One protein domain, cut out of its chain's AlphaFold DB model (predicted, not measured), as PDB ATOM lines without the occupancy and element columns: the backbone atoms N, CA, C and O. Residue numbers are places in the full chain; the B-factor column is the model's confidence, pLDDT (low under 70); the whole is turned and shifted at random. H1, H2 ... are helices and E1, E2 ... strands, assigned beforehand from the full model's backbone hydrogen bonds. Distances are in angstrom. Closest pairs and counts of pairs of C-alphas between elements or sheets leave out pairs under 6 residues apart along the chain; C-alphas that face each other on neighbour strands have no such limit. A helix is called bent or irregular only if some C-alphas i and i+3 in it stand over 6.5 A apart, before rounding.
ATOM      1  N   ASN A  73     160.024 110.656 107.070       95.94
ATOM      2  CA  ASN A  73     158.926 111.420 106.480       95.94
ATOM      3  C   ASN A  73     157.649 111.328 107.322       95.94
ATOM      4  O   ASN A  73     156.964 112.334 107.515       95.94
ATOM      5  N   ASP A  74     157.319 110.144 107.837       94.75
ATOM      6  CA  ASP A  74     156.163 109.962 108.716       94.75
ATOM      7  C   ASP A  74     156.314 110.757 110.019       94.75
ATOM      8  O   ASP A  74     155.425 111.531 110.375       94.75
ATOM      9  N   LEU A  75     157.480 110.673 110.670       94.38
ATOM     10  CA  LEU A  75     157.782 111.457 111.872       94.38
ATOM     11  C   LEU A  75     157.704 112.962 111.614       94.38
ATOM     12  O   LEU A  75     157.180 113.709 112.445       94.38
ATOM     13  N   TRP A  76     158.203 113.427 110.471       93.38
ATOM     14  CA  TRP A  76     158.111 114.832 110.091       93.38
ATOM     15  C   TRP A  76     156.651 115.268 109.908       93.38
ATOM     16  O   TRP A  76     156.229 116.260 110.506       93.38
ATOM     17  N   ASN A  77     155.854 114.500 109.160       90.31
ATOM     18  CA  ASN A  77     154.438 114.800 108.931       90.31
ATOM     19  C   ASN A  77     153.629 114.790 110.234       90.31
ATOM     20  O   ASN A  77     152.850 115.712 110.493       90.31
ATOM     21  N   TYR A  78     153.855 113.777 111.073       89.56
ATOM     22  CA  TYR A  78     153.223 113.650 112.377       89.56
ATOM     23  C   TYR A  78     153.608 114.816 113.292       89.56
ATOM     24  O   TYR A  78     152.738 115.507 113.817       89.56
ATOM     25  N   SER A  79     154.905 115.102 113.442       86.06
ATOM     26  CA  SER A  79     155.389 116.173 114.324       86.06
ATOM     27  C   SER A  79     154.896 117.563 113.921       86.06
ATOM     28  O   SER A  79     154.594 118.373 114.797       86.06
ATOM     29  N   LYS A  80     154.773 117.830 112.616       83.00
ATOM     30  CA  LYS A  80     154.290 119.108 112.085       83.00
ATOM     31  C   LYS A  80     152.809 119.349 112.380       83.00
ATOM     32  O   LYS A  80     152.432 120.483 112.668       83.00
ATOM     33  N   SER A  81     151.984 118.312 112.279       81.19
ATOM     34  CA  SER A  81     150.523 118.459 112.308       81.19
ATOM     35  C   SER A  81     149.907 118.111 113.664       81.19
ATOM     36  O   SER A  81     148.958 118.763 114.093       81.19
ATOM     37  N   TYR A  82     150.462 117.112 114.353       84.06
ATOM     38  CA  TYR A  82     149.783 116.408 115.447       84.06
ATOM     39  C   TYR A  82     150.678 116.138 116.663       84.06
ATOM     40  O   TYR A  82     150.177 115.911 117.768       84.06
ATOM     41  N   GLY A  83     151.999 116.192 116.477       87.75
ATOM     42  CA  GLY A  83     152.959 115.715 117.460       87.75
ATOM     43  C   GLY A  83     153.007 116.500 118.774       87.75
ATOM     44  O   GLY A  83     152.603 117.667 118.854       87.75
ATOM     45  N   PRO A  84     153.547 115.863 119.827       91.94
ATOM     46  CA  PRO A  84     153.596 116.442 121.157       91.94
ATOM     47  C   PRO A  84     154.532 117.655 121.196       91.94
ATOM     48  O   PRO A  84     155.661 117.638 120.686       91.94
ATOM     49  N   ARG A  85     154.074 118.706 121.874       91.69
ATOM     50  CA  ARG A  85     154.805 119.954 122.111       91.69
ATOM     51  C   ARG A  85     154.640 120.420 123.549       91.69
ATOM     52  O   ARG A  85     153.569 120.286 124.137       91.69
ATOM     53  N   ALA A  86     155.703 120.994 124.101       93.88
ATOM     54  CA  ALA A  86     155.644 121.703 125.368       93.88
ATOM     55  C   ALA A  86     154.952 123.051 125.144       93.88
ATOM     56  O   ALA A  86     155.328 123.807 124.251       93.88
ATOM     57  N   LEU A  87     153.926 123.330 125.942       93.31
ATOM     58  CA  LEU A  87     153.171 124.571 125.888       93.31
ATOM     59  C   LEU A  87     153.151 125.217 127.269       93.31
ATOM     60  O   LEU A  87     152.602 124.654 128.222       93.31
ATOM     61  N   GLU A  88     153.706 126.420 127.348       96.19
ATOM     62  CA  GLU A  88     153.513 127.305 128.487       96.19
ATOM     63  C   GLU A  88     152.080 127.850 128.476       96.19
ATOM     64  O   GLU A  88     151.555 128.295 127.456       96.19
ATOM     65  N   THR A  89     151.418 127.774 129.622       93.44
ATOM     66  CA  THR A  89     150.046 128.219 129.828       93.44
ATOM     67  C   THR A  89     150.028 129.199 131.001       93.44
ATOM     68  O   THR A  89     150.371 128.808 132.119       93.44
ATOM     69  N   PRO A  90     149.630 130.466 130.795       93.88
ATOM     70  CA  PRO A  90     149.530 131.426 131.885       93.88
ATOM     71  C   PRO A  90     148.394 131.044 132.837       93.88
ATOM     72  O   PRO A  90     147.356 130.508 132.424       93.88
ATOM     73  N   PHE A  91     148.559 131.344 134.123       91.75
ATOM     74  CA  PHE A  91     147.424 131.323 135.038       91.75
ATOM     75  C   PHE A  91     146.432 132.432 134.667       91.75
ATOM     76  O   PHE A  91     146.791 133.483 134.141       91.75
ATOM     77  N   ARG A  92     145.145 132.197 134.935       84.38
ATOM     78  CA  ARG A  92     144.118 133.228 134.757       84.38
ATOM     79  C   ARG A  92     144.183 134.204 135.931       84.38
ATOM     80  O   ARG A  92     144.033 133.784 137.074       84.38
ATOM     81  N   ASN A  93     144.304 135.495 135.636       69.25
ATOM     82  CA  ASN A  93     144.466 136.549 136.648       69.25
ATOM     83  C   ASN A  93     143.212 136.799 137.515       69.25
ATOM     84  O   ASN A  93     143.330 137.328 138.612       69.25
ATOM     85  N   ASN A  94     142.018 136.398 137.054       68.81
ATOM     86  CA  ASN A  94     140.729 136.741 137.681       68.81
ATOM     87  C   ASN A  94     139.953 135.516 138.200       68.81
ATOM     88  O   ASN A  94     138.729 135.439 138.070       68.81
ATOM     89  N   LEU A  95     140.641 134.510 138.743       67.25
ATOM     90  CA  LEU A  95     139.958 133.371 139.359       67.25
ATOM     91  C   LEU A  95     139.433 133.757 140.752       67.25
ATOM     92  O   LEU A  95     140.181 134.268 141.578       67.25
ATOM     93  N   LYS A  96     138.157 133.451 141.044       73.69
ATOM     94  CA  LYS A  96     137.548 133.626 142.385       73.69
ATOM     95  C   LYS A  96     138.207 132.756 143.479       73.69
ATOM     96  O   LYS A  96     137.860 132.887 144.647       73.69
ATOM     97  N   GLY A  97     139.146 131.883 143.112       74.06
ATOM     98  CA  GLY A  97     139.949 131.065 144.018       74.06
ATOM     99  C   GLY A  97     141.299 130.717 143.394       74.06
ATOM    100  O   GLY A  97     141.427 130.648 142.172       74.06
ATOM    101  N   ASN A  98     142.311 130.498 144.236       82.25
ATOM    102  CA  ASN A  98     143.633 130.099 143.763       82.25
ATOM    103  C   ASN A  98     143.600 128.643 143.297       82.25
ATOM    104  O   ASN A  98     143.172 127.763 144.043       82.25
ATOM    105  N   TRP A  99     144.078 128.390 142.082       89.19
ATOM    106  CA  TRP A  99     144.232 127.043 141.543       89.19
ATOM    107  C   TRP A  99     145.705 126.636 141.588       89.19
ATOM    108  O   TRP A  99     146.590 127.460 141.362       89.19
ATOM    109  N   GLY A 100     145.981 125.370 141.884       92.06
ATOM    110  CA  GLY A 100     147.344 124.867 141.987       92.06
ATOM    111  C   GLY A 100     147.434 123.363 141.777       92.06
ATOM    112  O   GLY A 100     146.424 122.662 141.724       92.06
ATOM    113  N   PHE A 101     148.662 122.877 141.635       94.56
ATOM    114  CA  PHE A 101     148.978 121.471 141.403       94.56
ATOM    115  C   PHE A 101     150.403 121.153 141.875       94.56
ATOM    116  O   PHE A 101     151.212 122.047 142.122       94.56
ATOM    117  N   THR A 102     150.722 119.867 141.977       96.38
ATOM    118  CA  THR A 102     152.091 119.393 142.214       96.38
ATOM    119  C   THR A 102     152.743 119.069 140.876       96.38
ATOM    120  O   THR A 102     152.171 118.323 140.082       96.38
ATOM    121  N   CYS A 103     153.922 119.635 140.611       96.06
ATOM    122  CA  CYS A 103     154.692 119.367 139.401       96.06
ATOM    123  C   CYS A 103     154.952 117.865 139.256       96.06
ATOM    124  O   CYS A 103     155.528 117.256 140.156       96.06
ATOM    125  N   GLY A 104     154.579 117.294 138.106       92.19
ATOM    126  CA  GLY A 104     154.724 115.860 137.838       92.19
ATOM    127  C   GLY A 104     156.172 115.360 137.764       92.19
ATOM    128  O   GLY A 104     156.383 114.158 137.829       92.19
ATOM    129  N   MET A 105     157.156 116.262 137.648       95.19
ATOM    130  CA  MET A 105     158.579 115.907 137.545       95.19
ATOM    131  C   MET A 105     159.346 116.123 138.856       95.19
ATOM    132  O   MET A 105     160.019 115.221 139.340       95.19
ATOM    133  N   CYS A 106     159.266 117.323 139.441       95.81
ATOM    134  CA  CYS A 106     160.096 117.702 140.594       95.81
ATOM    135  C   CYS A 106     159.330 117.795 141.922       95.81
ATOM    136  O   CYS A 106     159.916 118.142 142.943       95.81
ATOM    137  N   GLY A 107     158.012 117.572 141.924       95.31
ATOM    138  CA  GLY A 107     157.195 117.651 143.138       95.31
ATOM    139  C   GLY A 107     156.961 119.068 143.687       95.31
ATOM    140  O   GLY A 107     156.285 119.220 144.704       95.31
ATOM    141  N   LYS A 108     157.465 120.127 143.031       96.12
ATOM    142  CA  LYS A 108     157.184 121.522 143.422       96.12
ATOM    143  C   LYS A 108     155.674 121.784 143.402       96.12
ATOM    144  O   LYS A 108     155.010 121.507 142.403       96.12
ATOM    145  N   LYS A 109     155.139 122.387 144.468       96.19
ATOM    146  CA  LYS A 109     153.778 122.945 144.472       96.19
ATOM    147  C   LYS A 109     153.753 124.224 143.636       96.19
ATOM    148  O   LYS A 109     154.506 125.151 143.919       96.19
ATOM    149  N   VAL A 110     152.898 124.256 142.624       95.69
ATOM    150  CA  VAL A 110     152.661 125.406 141.744       95.69
ATOM    151  C   VAL A 110     151.286 125.969 142.066       95.69
ATOM    152  O   VAL A 110     150.335 125.206 142.256       95.69
ATOM    153  N   SER A 111     151.163 127.290 142.138       93.50
ATOM    154  CA  SER A 111     149.901 127.952 142.464       93.50
ATOM    155  C   SER A 111     149.738 129.248 141.692       93.50
ATOM    156  O   SER A 111     150.674 130.035 141.606       93.50
ATOM    157  N   SER A 112     148.514 129.542 141.256       92.38
ATOM    158  CA  SER A 112     148.152 130.827 140.645       92.38
ATOM    159  C   SER A 112     148.379 132.032 141.566       92.38
ATOM    160  O   SER A 112     148.289 133.167 141.117       92.38
ATOM    161  N   LYS A 113     148.624 131.802 142.865       89.44
ATOM    162  CA  LYS A 113     148.980 132.846 143.837       89.44
ATOM    163  C   LYS A 113     150.450 133.272 143.737       89.44
ATOM    164  O   LYS A 113     150.771 134.403 144.082       89.44
ATOM    165  N   THR A 114     151.337 132.349 143.371       91.06
ATOM    166  CA  THR A 114     152.800 132.503 143.491       91.06
ATOM    167  C   THR A 114     153.541 132.346 142.173       91.06
ATOM    168  O   THR A 114     154.673 132.800 142.062       91.06
ATOM    169  N   ASP A 115     152.923 131.706 141.186       92.81
ATOM    170  CA  ASP A 115     153.505 131.409 139.887       92.81
ATOM    171  C   ASP A 115     152.635 132.051 138.790       92.81
ATOM    172  O   ASP A 115     151.410 132.123 138.909       92.81
ATOM    173  N   SER A 116     153.264 132.536 137.718       92.19
ATOM    174  CA  SER A 116     152.594 133.238 136.610       92.19
ATOM    175  C   SER A 116     152.116 132.302 135.496       92.19
ATOM    176  O   SER A 116     151.138 132.597 134.805       92.19
ATOM    177  N   SER A 117     152.760 131.147 135.341       95.31
ATOM    178  CA  SER A 117     152.463 130.163 134.303       95.31
ATOM    179  C   SER A 117     152.780 128.735 134.754       95.31
ATOM    180  O   SER A 117     153.338 128.485 135.824       95.31
ATOM    181  N   TRP A 118     152.375 127.777 133.930       95.50
ATOM    182  CA  TRP A 118     152.682 126.360 134.063       95.50
ATOM    183  C   TRP A 118     152.842 125.728 132.684       95.50
ATOM    184  O   TRP A 118     152.445 126.298 131.674       95.50
ATOM    185  N   TRP A 119     153.409 124.531 132.635       96.31
ATOM    186  CA  TRP A 119     153.719 123.837 131.393       96.31
ATOM    187  C   TRP A 119     152.899 122.558 131.252       96.31
ATOM    188  O   TRP A 119     152.656 121.843 132.229       96.31
ATOM    189  N   ARG A 120     152.499 122.249 130.019       93.62
ATOM    190  CA  ARG A 120     151.818 121.001 129.655       93.62
ATOM    191  C   ARG A 120     152.283 120.488 128.313       93.62
ATOM    192  O   ARG A 120     152.740 121.265 127.478       93.62
ATOM    193  N   ILE A 121     152.124 119.190 128.101       92.56
ATOM    194  CA  ILE A 121     152.312 118.607 126.779       92.56
ATOM    195  C   ILE A 121     150.968 118.679 126.059       92.56
ATOM    196  O   ILE A 121     149.940 118.309 126.628       92.56
ATOM    197  N   ALA A 122     150.979 119.202 124.841       88.19
ATOM    198  CA  ALA A 122     149.814 119.296 123.973       88.19
ATOM    199  C   ALA A 122     150.118 118.650 122.616       88.19
ATOM    200  O   ALA A 122     151.251 118.712 122.150       88.19
ATOM    201  N   GLY A 123     149.099 118.095 121.975       83.50
ATOM    202  CA  GLY A 123     149.101 117.507 120.632       83.50
ATOM    203  C   GLY A 123     147.678 117.025 120.340       83.50
ATOM    204  O   GLY A 123     146.918 116.844 121.289       83.50
ATOM    205  N   SER A 124     147.279 116.864 119.077       76.81
ATOM    206  CA  SER A 124     145.925 116.350 118.775       76.81
ATOM    207  C   SER A 124     145.726 114.941 119.333       76.81
ATOM    208  O   SER A 124     144.648 114.609 119.809       76.81
ATOM    209  N   ASP A 125     146.809 114.165 119.329       72.12
ATOM    210  CA  ASP A 125     146.815 112.754 119.707       72.12
ATOM    211  C   ASP A 125     147.491 112.557 121.071       72.12
ATOM    212  O   ASP A 125     147.780 111.436 121.482       72.12
ATOM    213  N   TYR A 126     147.790 113.657 121.774       70.75
ATOM    214  CA  TYR A 126     148.490 113.621 123.049       70.75
ATOM    215  C   TYR A 126     147.886 114.602 124.051       70.75
ATOM    216  O   TYR A 126     148.205 115.796 124.075       70.75
ATOM    217  N   GLU A 127     147.071 114.056 124.949       65.25
ATOM    218  CA  GLU A 127     146.636 114.736 126.160       65.25
ATOM    219  C   GLU A 127     147.300 114.088 127.376       65.25
ATOM    220  O   GLU A 127     147.105 112.913 127.678       65.25
ATOM    221  N   SER A 128     148.104 114.869 128.097       74.50
ATOM    222  CA  SER A 128     148.630 114.463 129.397       74.50
ATOM    223  C   SER A 128     147.919 115.231 130.501       74.50
ATOM    224  O   SER A 128     147.833 116.459 130.474       74.50
ATOM    225  N   ASN A 129     147.463 114.498 131.516       80.25
ATOM    226  CA  ASN A 129     146.909 115.086 132.733       80.25
ATOM    227  C   ASN A 129     147.995 115.717 133.624       80.25
ATOM    228  O   ASN A 129     147.678 116.537 134.499       80.25
ATOM    229  N   HIS A 130     149.265 115.359 133.395       87.69
ATOM    230  CA  HIS A 130     150.405 115.891 134.129       87.69
ATOM    231  C   HIS A 130     150.701 117.338 133.739       87.69
ATOM    232  O   HIS A 130     150.571 117.756 132.588       87.69
ATOM    233  N   LYS A 131     151.121 118.107 134.741       94.25
ATOM    234  CA  LYS A 131     151.434 119.529 134.635       94.25
ATOM    235  C   LYS A 131     152.797 119.778 135.259       94.25
ATOM    236  O   LYS A 131     153.162 119.129 136.242       94.25
ATOM    237  N   TYR A 132     153.538 120.721 134.699       96.81
ATOM    238  CA  TYR A 132     154.937 120.951 135.037       96.81
ATOM    239  C   TYR A 132     155.157 122.408 135.432       96.81
ATOM    240  O   TYR A 132     154.478 123.309 134.944       96.81
ATOM    241  N   CYS A 133     156.090 122.647 136.352       96.88
ATOM    242  CA  CYS A 133     156.341 123.988 136.879       96.88
ATOM    243  C   CYS A 133     157.248 124.848 135.996       96.88
ATOM    244  O   CYS A 133     157.333 126.048 136.222       96.88
ATOM    245  N   SER A 134     157.972 124.248 135.050       96.81
ATOM    246  CA  SER A 134     158.924 124.957 134.199       96.81
ATOM    247  C   SER A 134     159.255 124.163 132.942       96.81
ATOM    248  O   SER A 134     158.993 122.956 132.870       96.81
ATOM    249  N   GLU A 135     159.904 124.832 131.990       96.69
ATOM    250  CA  GLU A 135     160.442 124.202 130.791       96.69
ATOM    251  C   GLU A 135     161.426 123.068 131.134       96.69
ATOM    252  O   GLU A 135     161.322 121.964 130.603       96.69
ATOM    253  N   GLN A 136     162.322 123.281 132.104       97.44
ATOM    254  CA  GLN A 136     163.301 122.262 132.510       97.44
ATOM    255  C   GLN A 136     162.639 120.981 133.037       97.44
ATOM    256  O   GLN A 136     163.205 119.901 132.911       97.44
ATOM    257  N   CYS A 137     161.438 121.083 133.615       96.81
ATOM    258  CA  CYS A 137     160.700 119.920 134.105       96.81
ATOM    259  C   CYS A 137     159.959 119.164 132.997       96.81
ATOM    260  O   CYS A 137     159.780 117.957 133.116       96.81
ATOM    261  N   ILE A 138     159.497 119.851 131.950       96.06
ATOM    262  CA  ILE A 138     158.695 119.231 130.884       96.06
ATOM    263  C   ILE A 138     159.550 118.685 129.737       96.06
ATOM    264  O   ILE A 138     159.183 117.669 129.151       96.06
ATOM    265  N   GLN A 139     160.683 119.319 129.414       95.88
ATOM    266  CA  GLN A 139     161.510 118.929 128.264       95.88
ATOM    267  C   GLN A 139     162.032 117.481 128.333       95.88
ATOM    268  O   GLN A 139     161.968 116.798 127.308       95.88
ATOM    269  N   PRO A 140     162.479 116.949 129.493       95.94
ATOM    270  CA  PRO A 140     162.870 115.541 129.590       95.94
ATOM    271  C   PRO A 140     161.714 114.591 129.262       95.94
ATOM    272  O   PRO A 140     161.885 113.656 128.486       95.94
ATOM    273  N   VAL A 141     160.512 114.887 129.770       93.94
ATOM    274  CA  VAL A 141     159.313 114.077 129.510       93.94
ATOM    275  C   VAL A 141     158.917 114.144 128.036       93.94
ATOM    276  O   VAL A 141     158.643 113.120 127.415       93.94
ATOM    277  N   LEU A 142     158.930 115.343 127.443       93.56
ATOM    278  CA  LEU A 142     158.661 115.522 126.015       93.56
ATOM    279  C   LEU A 142     159.653 114.734 125.149       93.56
ATOM    280  O   LEU A 142     159.263 114.161 124.131       93.56
ATOM    281  N   SER A 143     160.924 114.712 125.550       94.50
ATOM    282  CA  SER A 143     161.988 114.008 124.832       94.50
ATOM    283  C   SER A 143     161.778 112.496 124.875       94.50
ATOM    284  O   SER A 143     161.876 111.846 123.838       94.50
ATOM    285  N   GLU A 144     161.397 111.950 126.033       94.06
ATOM    286  CA  GLU A 144     161.068 110.530 126.185       94.06
ATOM    287  C   GLU A 144     159.880 110.119 125.301       94.06
ATOM    288  O   GLU A 144     159.937 109.104 124.608       94.06
ATOM    289  N   ILE A 145     158.818 110.930 125.263       91.94
ATOM    290  CA  ILE A 145     157.645 110.664 124.413       91.94
ATOM    291  C   ILE A 145     158.041 110.670 122.936       91.94
ATOM    292  O   ILE A 145     157.701 109.748 122.201       91.94
ATOM    293  N   LYS A 146     158.792 111.686 122.493       92.69
ATOM    294  CA  LYS A 146     159.272 111.761 121.105       92.69
ATOM    295  C   LYS A 146     160.172 110.580 120.748       92.69
ATOM    296  O   LYS A 146     160.103 110.092 119.624       92.69
ATOM    297  N   GLN A 147     160.990 110.109 121.687       94.75
ATOM    298  CA  GLN A 147     161.834 108.936 121.489       94.75
ATOM    299  C   GLN A 147     161.006 107.653 121.350       94.75
ATOM    300  O   GLN A 147     161.286 106.869 120.451       94.75
ATOM    301  N   LYS A 148     159.972 107.462 122.179       93.56
ATOM    302  CA  LYS A 148     159.044 106.325 122.060       93.56
ATOM    303  C   LYS A 148     158.346 106.310 120.703       93.56
ATOM    304  O   LYS A 148     158.443 105.317 119.995       93.56
ATOM    305  N   ILE A 149     157.779 107.445 120.291       93.19
ATOM    306  CA  ILE A 149     157.145 107.597 118.971       93.19
ATOM    307  C   ILE A 149     158.145 107.286 117.850       93.19
ATOM    308  O   ILE A 149     157.815 106.578 116.906       93.19
ATOM    309  N   LYS A 150     159.390 107.769 117.957       94.62
ATOM    310  CA  LYS A 150     160.440 107.465 116.977       94.62
ATOM    311  C   LYS A 150     160.715 105.963 116.870       94.62
ATOM    312  O   LYS A 150     160.788 105.458 115.755       94.62
ATOM    313  N   ILE A 151     160.875 105.276 118.002       95.75
ATOM    314  CA  ILE A 151     161.129 103.830 118.048       95.75
ATOM    315  C   ILE A 151     159.956 103.069 117.425       95.75
ATOM    316  O   ILE A 151     160.168 102.297 116.497       95.75
ATOM    317  N   GLU A 152     158.727 103.359 117.853       94.62
ATOM    318  CA  GLU A 152     157.512 102.720 117.332       94.62
ATOM    319  C   GLU A 152     157.349 102.943 115.820       94.62
ATOM    320  O   GLU A 152     157.021 102.017 115.077       94.62
ATOM    321  N   THR A 153     157.627 104.157 115.327       95.62
ATOM    322  CA  THR A 153     157.598 104.438 113.888       95.62
ATOM    323  C   THR A 153     158.673 103.644 113.146       95.62
ATOM    324  O   THR A 153     158.387 103.063 112.101       95.62
ATOM    325  N   TYR A 154     159.899 103.579 113.668       97.00
ATOM    326  CA  TYR A 154     160.988 102.825 113.037       97.00
ATOM    327  C   TYR A 154     160.669 101.325 112.977       97.00
ATOM    328  O   TYR A 154     160.821 100.712 111.918       97.00
ATOM    329  N   GLU A 155     160.134 100.757 114.059       96.69
ATOM    330  CA  GLU A 155     159.665  99.370 114.110       96.69
ATOM    331  C   GLU A 155     158.556  99.106 113.084       96.69
ATOM    332  O   GLU A 155     158.631  98.133 112.331       96.69
ATOM    333  N   ARG A 156     157.569 100.006 112.974       96.44
ATOM    334  CA  ARG A 156     156.468  99.897 112.001       96.44
ATOM    335  C   ARG A 156     156.955  99.869 110.552       96.44
ATOM    336  O   ARG A 156     156.378  99.160 109.731       96.44
ATOM    337  N   PHE A 157     158.007 100.620 110.230       96.69
ATOM    338  CA  PHE A 157     158.631 100.604 108.903       96.69
ATOM    339  C   PHE A 157     159.688  99.500 108.737       96.69
ATOM    340  O   PHE A 157     160.247  99.357 107.650       96.69
ATOM    341  N   GLY A 158     159.955  98.691 109.769       95.69
ATOM    342  CA  GLY A 158     160.936  97.605 109.725       95.69
ATOM    343  C   GLY A 158     162.380  98.093 109.593       95.69
ATOM    344  O   GLY A 158     163.200  97.404 108.972       95.69
TER     345      GLY A 158
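Overview. This is residues 73 to 158 of the 160 residues of an uncharacterized protein of Bacillus subtilis (UniProt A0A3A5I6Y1). A slender rod in which a long helix, H2, runs with its first half beside a two-stranded ribbon, E1 and E4; the short helix H1 meets the second half of H2 toward one end of the rod, and a small hairpin, E2 and E3, sits toward the other. The printed part has 86 residues, with two named helices and four named strands in the order H1, E1, E2, E3, E4, H2. E1 and E4 form one antiparallel sheet and E2 and E3 another, and the class is mixed, helices and strands. The whole is loose, with a radius of gyration of the C-alphas of 15.4 A, and the C-alphas span 52 by 24 by 17 A.

Arrangement. H1, residues 73 to 81, only just touches H2, residues 135 to 156, with 3 pairs of C-alphas within 8 A. The closest C-alphas of the two are those of Leu 75 and Lys 150, 7.0 A apart, and H2 touches H1 with residues 150 to 153 alone. The two helices run opposite ways at a steep tilt of 40 degrees. E1, residues 85 to 90, and E4, residues 117 to 123, are antiparallel neighbours at 145 degrees, with N 87 and O 120 within hydrogen-bond range at 2.8 A and N 118 and O 89 at 2.9 A. The closest C-alphas of E1 and H2 are those of Ala 86 and Ile 138, 6.8 A apart. Those of E4 and H2 are Trp 119 and Glu 135, also 6.8 A apart. E2, residues 100 to 102, and E3, residues 109 to 111, form an antiparallel hairpin at 164 degrees, with N 101 and O 110 at 2.9 A, within hydrogen-bond range. E2 and E3 are both apart from H2. In H1 every O i to N i+4 pair is within hydrogen-bond range; in H2 it is 16 of 18.

Along the chain. H1 begins at C-alpha 73, (158.926, 111.420, 106.480), and is 12.4 A long. E1 is 16.0 A long, E2 7.2 A, E3 6.6 A and E4 18.9 A, from C-alpha 117 at (152.463, 130.163, 134.303). H2 is 31.0 A long and ends at C-alpha 156, (156.468, 99.897, 112.001). It is only just irregular: C-alphas 137 and 140 are 6.7 A apart.

Size, cuts and confidence. The two C-alphas farthest apart, those of Lys 96 and Gly 158, are 54.0 A from each other. The printed part has no cut. The link from E4 to H2, 11 residues, is long, and in it residues 126 to 127 pair antiparallel with residues 122 to 123 of E4. The mean pLDDT of the printed part is 90.4; residues 93 to 95 and residue 127 are under 70.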